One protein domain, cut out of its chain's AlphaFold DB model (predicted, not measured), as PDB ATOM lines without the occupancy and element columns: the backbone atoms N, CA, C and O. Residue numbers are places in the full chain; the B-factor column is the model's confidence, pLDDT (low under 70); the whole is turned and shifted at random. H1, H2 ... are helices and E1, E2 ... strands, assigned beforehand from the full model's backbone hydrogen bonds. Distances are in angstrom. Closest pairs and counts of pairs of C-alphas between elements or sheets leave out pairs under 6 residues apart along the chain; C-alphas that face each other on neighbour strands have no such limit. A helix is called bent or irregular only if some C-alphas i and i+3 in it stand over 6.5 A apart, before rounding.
ATOM      1  N   LEU A   2     -47.669 -76.639  88.907       72.12
ATOM      2  CA  LEU A   2     -49.053 -77.096  89.137       72.12
ATOM      3  C   LEU A   2     -49.929 -76.119  89.951       72.12
ATOM      4  O   LEU A   2     -51.032 -75.785  89.533       72.12
ATOM      5  N   LEU A   3     -49.435 -75.627  91.093       66.69
ATOM      6  CA  LEU A   3     -50.213 -74.749  91.986       66.69
ATOM      7  C   LEU A   3     -50.353 -73.308  91.469       66.69
ATOM      8  O   LEU A   3     -51.417 -72.712  91.607       66.69
ATOM      9  N   LEU A   4     -49.275 -72.753  90.907       67.38
ATOM     10  CA  LEU A   4     -49.218 -71.357  90.456       67.38
ATOM     11  C   LEU A   4     -49.751 -71.184  89.028       67.38
ATOM     12  O   LEU A   4     -50.503 -70.251  88.763       67.38
ATOM     13  N   ASP A   5     -49.404 -72.108  88.130       73.31
ATOM     14  CA  ASP A   5     -49.526 -71.915  86.681       73.31
ATOM     15  C   ASP A   5     -50.498 -72.912  86.023       73.31
ATOM     16  O   ASP A   5     -50.744 -72.834  84.824       73.31
ATOM     17  N   ASN A   6     -51.077 -73.838  86.801       76.88
ATOM     18  CA  ASN A   6     -52.042 -74.848  86.348       76.88
ATOM     19  C   ASN A   6     -51.533 -75.768  85.219       76.88
ATOM     20  O   ASN A   6     -52.299 -76.164  84.339       76.88
ATOM     21  N   PHE A   7     -50.253 -76.137  85.253       80.38
ATOM     22  CA  PHE A   7     -49.712 -77.154  84.353       80.38
ATOM     23  C   PHE A   7     -48.766 -78.116  85.070       80.38
ATOM     24  O   PHE A   7     -48.116 -77.762  86.063       80.38
ATOM     25  N   VAL A   8     -48.682 -79.333  84.542       75.56
ATOM     26  CA  VAL A   8     -47.747 -80.374  84.970       75.56
ATOM     27  C   VAL A   8     -46.919 -80.787  83.775       75.56
ATOM     28  O   VAL A   8     -47.461 -81.021  82.702       75.56
ATOM     29  N   HIS A   9     -45.616 -80.925  83.981       80.12
ATOM     30  CA  HIS A   9     -44.760 -81.639  83.052       80.12
ATOM     31  C   HIS A   9     -44.515 -83.040  83.607       80.12
ATOM     32  O   HIS A   9     -43.867 -83.200  84.641       80.12
ATOM     33  N   ALA A  10     -45.099 -84.039  82.949       71.44
ATOM     34  CA  ALA A  10     -45.106 -85.412  83.437       71.44
ATOM     35  C   ALA A  10     -43.836 -86.226  83.105       71.44
ATOM     36  O   ALA A  10     -43.772 -87.412  83.424       71.44
ATOM     37  N   ASP A  11     -42.850 -85.618  82.443       76.38
ATOM     38  CA  ASP A  11     -41.684 -86.329  81.908       76.38
ATOM     39  C   ASP A  11     -40.369 -85.605  82.201       76.38
ATOM     40  O   ASP A  11     -39.567 -85.267  81.332       76.38
ATOM     41  N   LEU A  12     -40.163 -85.340  83.489       74.81
ATOM     42  CA  LEU A  12     -38.989 -84.643  84.007       74.81
ATOM     43  C   LEU A  12     -37.842 -85.610  84.339       74.81
ATOM     44  O   LEU A  12     -37.228 -85.528  85.407       74.81
ATOM     45  N   HIS A  13     -37.560 -86.561  83.448       74.81
ATOM     46  CA  HIS A  13     -36.440 -87.480  83.633       74.81
ATOM     47  C   HIS A  13     -35.090 -86.780  83.373       74.81
ATOM     48  O   HIS A  13     -35.022 -85.869  82.545       74.81
ATOM     49  N   PRO A  14     -33.971 -87.225  83.983       74.69
ATOM     50  CA  PRO A  14     -32.675 -86.544  83.857       74.69
ATOM     51  C   PRO A  14     -32.195 -86.352  82.413       74.69
ATOM     52  O   PRO A  14     -31.549 -85.360  82.113       74.69
ATOM     53  N   GLY A  15     -32.543 -87.270  81.503       82.06
ATOM     54  CA  GLY A  15     -32.202 -87.152  80.080       82.06
ATOM     55  C   GLY A  15     -32.870 -85.987  79.331       82.06
ATOM     56  O   GLY A  15     -32.379 -85.619  78.273       82.06
ATOM     57  N   ASN A  16     -33.940 -85.394  79.876       85.00
ATOM     58  CA  ASN A  16     -34.672 -84.267  79.278       85.00
ATOM     59  C   ASN A  16     -34.272 -82.926  79.905       85.00
ATOM     60  O   ASN A  16     -34.870 -81.892  79.607       85.00
ATOM     61  N   ILE A  17     -33.275 -82.934  80.795       84.81
ATOM     62  CA  ILE A  17     -32.814 -81.761  81.522       84.81
ATOM     63  C   ILE A  17     -31.343 -81.543  81.184       84.81
ATOM     64  O   ILE A  17     -30.493 -82.391  81.448       84.81
ATOM     65  N   MET A  18     -31.038 -80.378  80.629       86.50
ATOM     66  CA  MET A  18     -29.676 -79.922  80.397       86.50
ATOM     67  C   MET A  18     -29.341 -78.810  81.379       86.50
ATOM     68  O   MET A  18     -30.150 -77.923  81.633       86.50
ATOM     69  N   VAL A  19     -28.128 -78.838  81.921       86.44
ATOM     70  CA  VAL A  19     -27.597 -77.738  82.726       86.44
ATOM     71  C   VAL A  19     -26.545 -77.023  81.895       86.44
ATOM     72  O   VAL A  19     -25.609 -77.656  81.410       86.44
ATOM     73  N   ARG A  20     -26.702 -75.710  81.739       88.44
ATOM     74  CA  ARG A  20     -25.689 -74.830  81.142       88.44
ATOM     75  C   ARG A  20     -25.287 -73.737  82.120       88.44
ATOM     76  O   ARG A  20     -25.975 -73.513  83.109       88.44
ATOM     77  N   PHE A  21     -24.183 -73.053  81.849       86.94
ATOM     78  CA  PHE A  21     -23.654 -72.003  82.714       86.94
ATOM     79  C   PHE A  21     -23.646 -70.679  81.965       86.94
ATOM     80  O   PHE A  21     -22.988 -70.533  80.939       86.94
ATOM     81  N   VAL A  22     -24.376 -69.698  82.487       84.88
ATOM     82  CA  VAL A  22     -24.539 -68.390  81.847       84.88
ATOM     83  C   VAL A  22     -24.059 -67.286  82.772       84.88
ATOM     84  O   VAL A  22     -24.297 -67.321  83.976       84.88
ATOM     85  N   LYS A  23     -23.391 -66.272  82.220       81.69
ATOM     86  CA  LYS A  23     -23.113 -65.046  82.971       81.69
ATOM     87  C   LYS A  23     -24.332 -64.135  82.880       81.69
ATOM     88  O   LYS A  23     -24.692 -63.756  81.762       81.69
ATOM     89  N   PRO A  24     -24.972 -63.764  84.003       70.56
ATOM     90  CA  PRO A  24     -26.031 -62.774  83.969       70.56
ATOM     91  C   PRO A  24     -25.446 -61.465  83.432       70.56
ATOM     92  O   PRO A  24     -24.367 -61.029  83.838       70.56
ATOM     93  N   SER A  54     -21.700 -67.936  74.220       53.72
ATOM     94  CA  SER A  54     -21.800 -68.687  75.471       53.72
ATOM     95  C   SER A  54     -21.669 -70.190  75.287       53.72
ATOM     96  O   SER A  54     -21.353 -70.866  76.262       53.72
ATOM     97  N   ASP A  55     -21.888 -70.719  74.080       58.56
ATOM     98  CA  ASP A  55     -21.894 -72.170  73.860       58.56
ATOM     99  C   ASP A  55     -20.509 -72.781  74.095       58.56
ATOM    100  O   ASP A  55     -20.373 -73.676  74.923       58.56
ATOM    101  N   THR A  56     -19.445 -72.219  73.508       64.50
ATOM    102  CA  THR A  56     -18.082 -72.759  73.679       64.50
ATOM    103  C   THR A  56     -17.590 -72.665  75.126       64.50
ATOM    104  O   THR A  56     -16.900 -73.550  75.620       64.50
ATOM    105  N   THR A  57     -17.934 -71.588  75.839       73.31
ATOM    106  CA  THR A  57     -17.534 -71.416  77.245       73.31
ATOM    107  C   THR A  57     -18.325 -72.327  78.178       73.31
ATOM    108  O   THR A  57     -17.761 -72.859  79.130       73.31
ATOM    109  N   THR A  58     -19.606 -72.556  77.882       79.31
ATOM    110  CA  THR A  58     -20.428 -73.540  78.595       79.31
ATOM    111  C   THR A  58     -19.858 -74.943  78.423       79.31
ATOM    112  O   THR A  58     -19.706 -75.651  79.415       79.31
ATOM    113  N   GLU A  59     -19.521 -75.338  77.193       81.69
ATOM    114  CA  GLU A  59     -18.940 -76.654  76.898       81.69
ATOM    115  C   GLU A  59     -17.650 -76.889  77.689       81.69
ATOM    116  O   GLU A  59     -17.530 -77.909  78.362       81.69
ATOM    117  N   LEU A  60     -16.744 -75.905  77.721       85.81
ATOM    118  CA  LEU A  60     -15.504 -75.980  78.504       85.81
ATOM    119  C   LEU A  60     -15.757 -76.158  80.007       85.81
ATOM    120  O   LEU A  60     -15.078 -76.949  80.662       85.81
ATOM    121  N   ILE A  61     -16.734 -75.435  80.562       88.56
ATOM    122  CA  ILE A  61     -17.118 -75.565  81.975       88.56
ATOM    123  C   ILE A  61     -17.672 -76.969  82.248       88.56
ATOM    124  O   ILE A  61     -17.303 -77.606  83.237       88.56
ATOM    125  N   VAL A  62     -18.541 -77.467  81.368       87.62
ATOM    126  CA  VAL A  62     -19.147 -78.795  81.504       87.62
ATOM    127  C   VAL A  62     -18.095 -79.898  81.383       87.62
ATOM    128  O   VAL A  62     -18.126 -80.841  82.174       87.62
ATOM    129  N   ASP A  63     -17.147 -79.780  80.454       89.31
ATOM    130  CA  ASP A  63     -16.060 -80.748  80.290       89.31
ATOM    131  C   ASP A  63     -15.134 -80.763  81.512       89.31
ATOM    132  O   ASP A  63     -14.863 -81.840  82.052       89.31
ATOM    133  N   ARG A  64     -14.772 -79.585  82.046       89.94
ATOM    134  CA  ARG A  64     -14.028 -79.462  83.312       89.94
ATOM    135  C   ARG A  64     -14.743 -80.190  84.458       89.94
ATOM    136  O   ARG A  64     -14.133 -80.970  85.186       89.94
ATOM    137  N   LEU A  65     -16.050 -79.977  84.609       90.94
ATOM    138  CA  LEU A  65     -16.850 -80.651  85.639       90.94
ATOM    139  C   LEU A  65     -16.977 -82.165  85.386       90.94
ATOM    140  O   LEU A  65     -17.045 -82.950  86.335       90.94
ATOM    141  N   ARG A  66     -17.000 -82.606  84.125       90.25
ATOM    142  CA  ARG A  66     -17.107 -84.026  83.746       90.25
ATOM    143  C   ARG A  66     -15.832 -84.815  84.049       90.25
ATOM    144  O   ARG A  66     -15.920 -86.007  84.374       90.25
ATOM    145  N   GLU A  67     -14.668 -84.182  83.952       93.31
ATOM    146  CA  GLU A  67     -13.387 -84.771  84.366       93.31
ATOM    147  C   GLU A  67     -13.362 -85.043  85.875       93.31
ATOM    148  O   GLU A  67     -12.941 -86.117  86.307       93.31
ATOM    149  N   LEU A  68     -13.932 -84.130  86.663       93.00
ATOM    150  CA  LEU A  68     -13.994 -84.205  88.126       93.00
ATOM    151  C   LEU A  68     -15.133 -85.090  88.666       93.00
ATOM    152  O   LEU A  68     -15.314 -85.187  89.875       93.00
ATOM    153  N   ARG A  69     -15.901 -85.777  87.806       89.00
ATOM    154  CA  ARG A  69     -17.114 -86.531  88.204       89.00
ATOM    155  C   ARG A  69     -16.902 -87.607  89.278       89.00
ATOM    156  O   ARG A  69     -17.863 -88.019  89.918       89.00
ATOM    157  N   HIS A  70     -15.673 -88.103  89.426       91.81
ATOM    158  CA  HIS A  70     -15.319 -89.155  90.390       91.81
ATOM    159  C   HIS A  70     -14.769 -88.607  91.711       91.81
ATOM    160  O   HIS A  70     -14.572 -89.387  92.641       91.81
ATOM    161  N   ASP A  71     -14.542 -87.294  91.807       93.44
ATOM    162  CA  ASP A  71     -14.072 -86.616  93.016       93.44
ATOM    163  C   ASP A  71     -15.098 -85.559  93.463       93.44
ATOM    164  O   ASP A  71     -15.069 -84.413  93.008       93.44
ATOM    165  N   PRO A  72     -16.016 -85.913  94.382       88.31
ATOM    166  CA  PRO A  72     -17.046 -84.995  94.852       88.31
ATOM    167  C   PRO A  72     -16.512 -83.761  95.588       88.31
ATOM    168  O   PRO A  72     -17.270 -82.807  95.763       88.31
ATOM    169  N   SER A  73     -15.278 -83.784  96.101       91.88
ATOM    170  CA  SER A  73     -14.702 -82.630  96.798       91.88
ATOM    171  C   SER A  73     -14.195 -81.620  95.778       91.88
ATOM    172  O   SER A  73     -14.652 -80.478  95.773       91.88
ATOM    173  N   ALA A  74     -13.340 -82.074  94.857       92.44
ATOM    174  CA  ALA A  74     -12.805 -81.233  93.789       92.44
ATOM    175  C   ALA A  74     -13.912 -80.712  92.858       92.44
ATOM    176  O   ALA A  74     -13.860 -79.576  92.392       92.44
ATOM    177  N   TRP A  75     -14.957 -81.512  92.618       93.19
ATOM    178  CA  TRP A  75     -16.108 -81.090  91.821       93.19
ATOM    179  C   TRP A  75     -16.870 -79.916  92.453       93.19
ATOM    180  O   TRP A  75     -17.288 -79.000  91.746       93.19
ATOM    181  N   ARG A  76     -17.033 -79.917  93.785       90.69
ATOM    182  CA  ARG A  76     -17.690 -78.817  94.514       90.69
ATOM    183  C   ARG A  76     -16.837 -77.555  94.531       90.69
ATOM    184  O   ARG A  76     -17.367 -76.480  94.290       90.69
ATOM    185  N   GLU A  77     -15.533 -77.695  94.742       93.00
ATOM    186  CA  GLU A  77     -14.596 -76.568  94.685       93.00
ATOM    187  C   GLU A  77     -14.606 -75.907  93.298       93.00
ATOM    188  O   GLU A  77     -14.748 -74.691  93.189       93.00
ATOM    189  N   ALA A  78     -14.589 -76.706  92.227       92.25
ATOM    190  CA  ALA A  78     -14.713 -76.191  90.867       92.25
ATOM    191  C   ALA A  78     -16.046 -75.458  90.629       92.25
ATOM    192  O   ALA A  78     -16.060 -74.431  89.949       92.25
ATOM    193  N   LEU A  79     -17.165 -75.944  91.184       91.12
ATOM    194  CA  LEU A  79     -18.440 -75.221  91.122       91.12
ATOM    195  C   LEU A  79     -18.392 -73.869  91.843       91.12
ATOM    196  O   LEU A  79     -18.926 -72.893  91.313       91.12
ATOM    197  N   ASP A  80     -17.776 -73.807  93.022       90.62
ATOM    198  CA  ASP A  80     -17.649 -72.566  93.792       90.62
ATOM    199  C   ASP A  80     -16.770 -71.541  93.057       90.62
ATOM    200  O   ASP A  80     -17.086 -70.345  93.029       90.62
ATOM    201  N   GLU A  81     -15.713 -71.995  92.382       91.88
ATOM    202  CA  GLU A  81     -14.916 -71.154  91.483       91.88
ATOM    203  C   GLU A  81     -15.752 -70.618  90.314       91.88
ATOM    204  O   GLU A  81     -15.783 -69.408  90.091       91.88
ATOM    205  N   ILE A  82     -16.488 -71.488  89.610       89.94
ATOM    206  CA  ILE A  82     -17.367 -71.104  88.490       89.94
ATOM    207  C   ILE A  82     -18.409 -70.070  88.948       89.94
ATOM    208  O   ILE A  82     -18.672 -69.088  88.244       89.94
ATOM    209  N   HIS A  83     -18.975 -70.252  90.145       86.88
ATOM    210  CA  HIS A  83     -19.885 -69.278  90.741       86.88
ATOM    211  C   HIS A  83     -19.170 -67.947  91.024       86.88
ATOM    212  O   HIS A  83     -19.705 -66.881  90.697       86.88
ATOM    213  N   THR A  84     -17.965 -67.985  91.593       88.75
ATOM    214  CA  THR A  84     -17.161 -66.790  91.905       88.75
ATOM    215  C   THR A  84     -16.768 -66.020  90.641       88.75
ATOM    216  O   THR A  84     -16.764 -64.788  90.632       88.75
ATOM    217  N   GLU A  85     -16.531 -66.725  89.535       86.38
ATOM    218  CA  GLU A  85     -16.312 -66.144  88.206       86.38
ATOM    219  C   GLU A  85     -17.561 -65.459  87.622       86.38
ATOM    220  O   GLU A  85     -17.479 -64.801  86.575       86.38
ATOM    221  N   GLY A  86     -18.712 -65.592  88.286       84.38
ATOM    222  CA  GLY A  86     -19.975 -64.950  87.943       84.38
ATOM    223  C   GLY A  86     -20.864 -65.770  87.016       84.38
ATOM    224  O   GLY A  86     -21.821 -65.218  86.478       84.38
ATOM    225  N   TYR A  87     -20.570 -67.052  86.785       86.06
ATOM    226  CA  TYR A  87     -21.493 -67.928  86.068       86.06
ATOM    227  C   TYR A  87     -22.601 -68.410  87.003       86.06
ATOM    228  O   TYR A  87     -22.368 -68.740  88.163       86.06
ATOM    229  N   LEU A  88     -23.812 -68.493  86.467       83.81
ATOM    230  CA  LEU A  88     -24.962 -69.084  87.126       83.81
ATOM    231  C   LEU A  88     -25.390 -70.341  86.363       83.81
ATOM    232  O   LEU A  88     -25.400 -70.322  85.127       83.81
ATOM    233  N   PRO A  89     -25.757 -71.422  87.069       87.44
ATOM    234  CA  PRO A  89     -26.355 -72.576  86.429       87.44
ATOM    235  C   PRO A  89     -27.755 -72.212  85.923       87.44
ATOM    236  O   PRO A  89     -28.565 -71.614  86.630       87.44
ATOM    237  N   GLU A  90     -28.050 -72.617  84.698       85.81
ATOM    238  CA  GLU A  90     -29.359 -72.517  84.075       85.81
ATOM    239  C   GLU A  90     -29.837 -73.921  83.715       85.81
ATOM    240  O   GLU A  90     -29.133 -74.694  83.059       85.81
ATOM    241  N   VAL A  91     -31.046 -74.244  84.164       85.75
ATOM    242  CA  VAL A  91     -31.708 -75.513  83.876       85.75
ATOM    243  C   VAL A  91     -32.550 -75.339  82.617       85.75
ATOM    244  O   VAL A  91     -33.479 -74.535  82.590       85.75
ATOM    245  N   VAL A  92     -32.222 -76.102  81.581       86.31
ATOM    246  CA  VAL A  92     -32.884 -76.100  80.277       86.31
ATOM    247  C   VAL A  92     -33.669 -77.399  80.129       86.31
ATOM    248  O   VAL A  92     -33.099 -78.488  80.150       86.31
ATOM    249  N   PHE A  93     -34.984 -77.284  79.961       85.94
ATOM    250  CA  PHE A  93     -35.840 -78.414  79.605       85.94
ATOM    251  C   PHE A  93     -35.762 -78.633  78.092       85.94
ATOM    252  O   PHE A  93     -36.040 -77.713  77.323       85.94
ATOM    253  N   ILE A  94     -35.322 -79.821  77.680       87.75
ATOM    254  CA  ILE A  94     -35.137 -80.179  76.265       87.75
ATOM    255  C   ILE A  94     -36.440 -80.716  75.677       87.75
ATOM    256  O   ILE A  94     -36.811 -80.359  74.560       87.75
ATOM    257  N   ASP A  95     -37.125 -81.565  76.436       85.00
ATOM    258  CA  ASP A  95     -38.431 -82.089  76.071       85.00
ATOM    259  C   ASP A  95     -39.506 -81.331  76.851       85.00
ATOM    260  O   ASP A  95     -39.329 -81.035  78.028       85.00
ATOM    261  N   ALA A  96     -40.599 -80.997  76.174       79.56
ATOM    262  CA  ALA A  96     -41.818 -80.450  76.768       79.56
ATOM    263  C   ALA A  96     -43.033 -81.338  76.432       79.56
ATOM    264  O   ALA A  96     -44.188 -80.906  76.492       79.56
ATOM    265  N   GLY A  97     -42.773 -82.583  76.037       75.75
ATOM    266  CA  GLY A  97     -43.757 -83.631  75.865       75.75
ATOM    267  C   GLY A  97     -44.475 -83.939  77.174       75.75
ATOM    268  O   GLY A  97     -43.970 -83.710  78.276       75.75
ATOM    269  N   LEU A  98     -45.708 -84.437  77.052       78.19
ATOM    270  CA  LEU A  98     -46.543 -84.816  78.196       78.19
ATOM    271  C   LEU A  98     -46.781 -83.660  79.190       78.19
ATOM    272  O   LEU A  98     -47.042 -83.885  80.374       78.19
ATOM    273  N   VAL A  99     -46.696 -82.415  78.712       83.25
ATOM    274  CA  VAL A  99     -47.185 -81.253  79.448       83.25
ATOM    275  C   VAL A  99     -48.701 -81.221  79.336       83.25
ATOM    276  O   VAL A  99     -49.256 -81.142  78.240       83.25
TER     277      VAL A  99
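This is residues 2 to 24 and 54 to 99 of the 278 residues of an uncharacterized protein of Phlebia centrifuga (UniProt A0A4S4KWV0). Look for a ribbon of two antiparallel strands, E2 and E3, with a helical hairpin, H2 and H3, at one end, where H2 packs on E2; short H1 and E1 lie far off past the other end. The 69 printed residues have three named helices and three named strands, in the order H1 E1 E2 H2 H3 E3, class mixed. The whole is loose, with a radius of gyration of the C-alphas of 14.8 A and spans of 39 by 28 by 23 A.

Begin at H1, residues 2 to 5, and E1, residues 7 to 9; their closest C-alphas, Leu 2 and Val 8, are 5.5 A apart. E1 pairs with no named strand. E2, residues 17 to 22, is antiparallel to E3, residues 88 to 93, at 149 degrees; N 20 and O 90, 2.9 A apart, are within hydrogen-bond range. The closest C-alphas of E2 and H2, residues 54 to 70, are Phe 21 and Thr 58, 5.5 A. H2 and H3, residues 72 to 84, form a hairpin and touch, closest at C-alphas 68 and 75, 5.3 A, at a shallow tilt of 24 degrees, opposite ways. O i to N i+4 pairs are within range in 12 of 13 for H2 and 8 of 9 for H3; H1 is too short for one.

Find C-alpha 2 at (-49.053, -77.096, 89.137), where H1 begins. H2 spans 26.1 A and is irregular, C-alphas 67 and 70 being 7.7 A apart; H3 spans 18.4 A. E3 ends at C-alpha 93, (-35.840, -78.414, 79.605).

Residues 25 to 53 are not printed; C-alphas 24 and 54 are 11.2 A apart. Of the links printed whole, none is long. Residues 3 to 4 and 54 to 56 have pLDDT under 70.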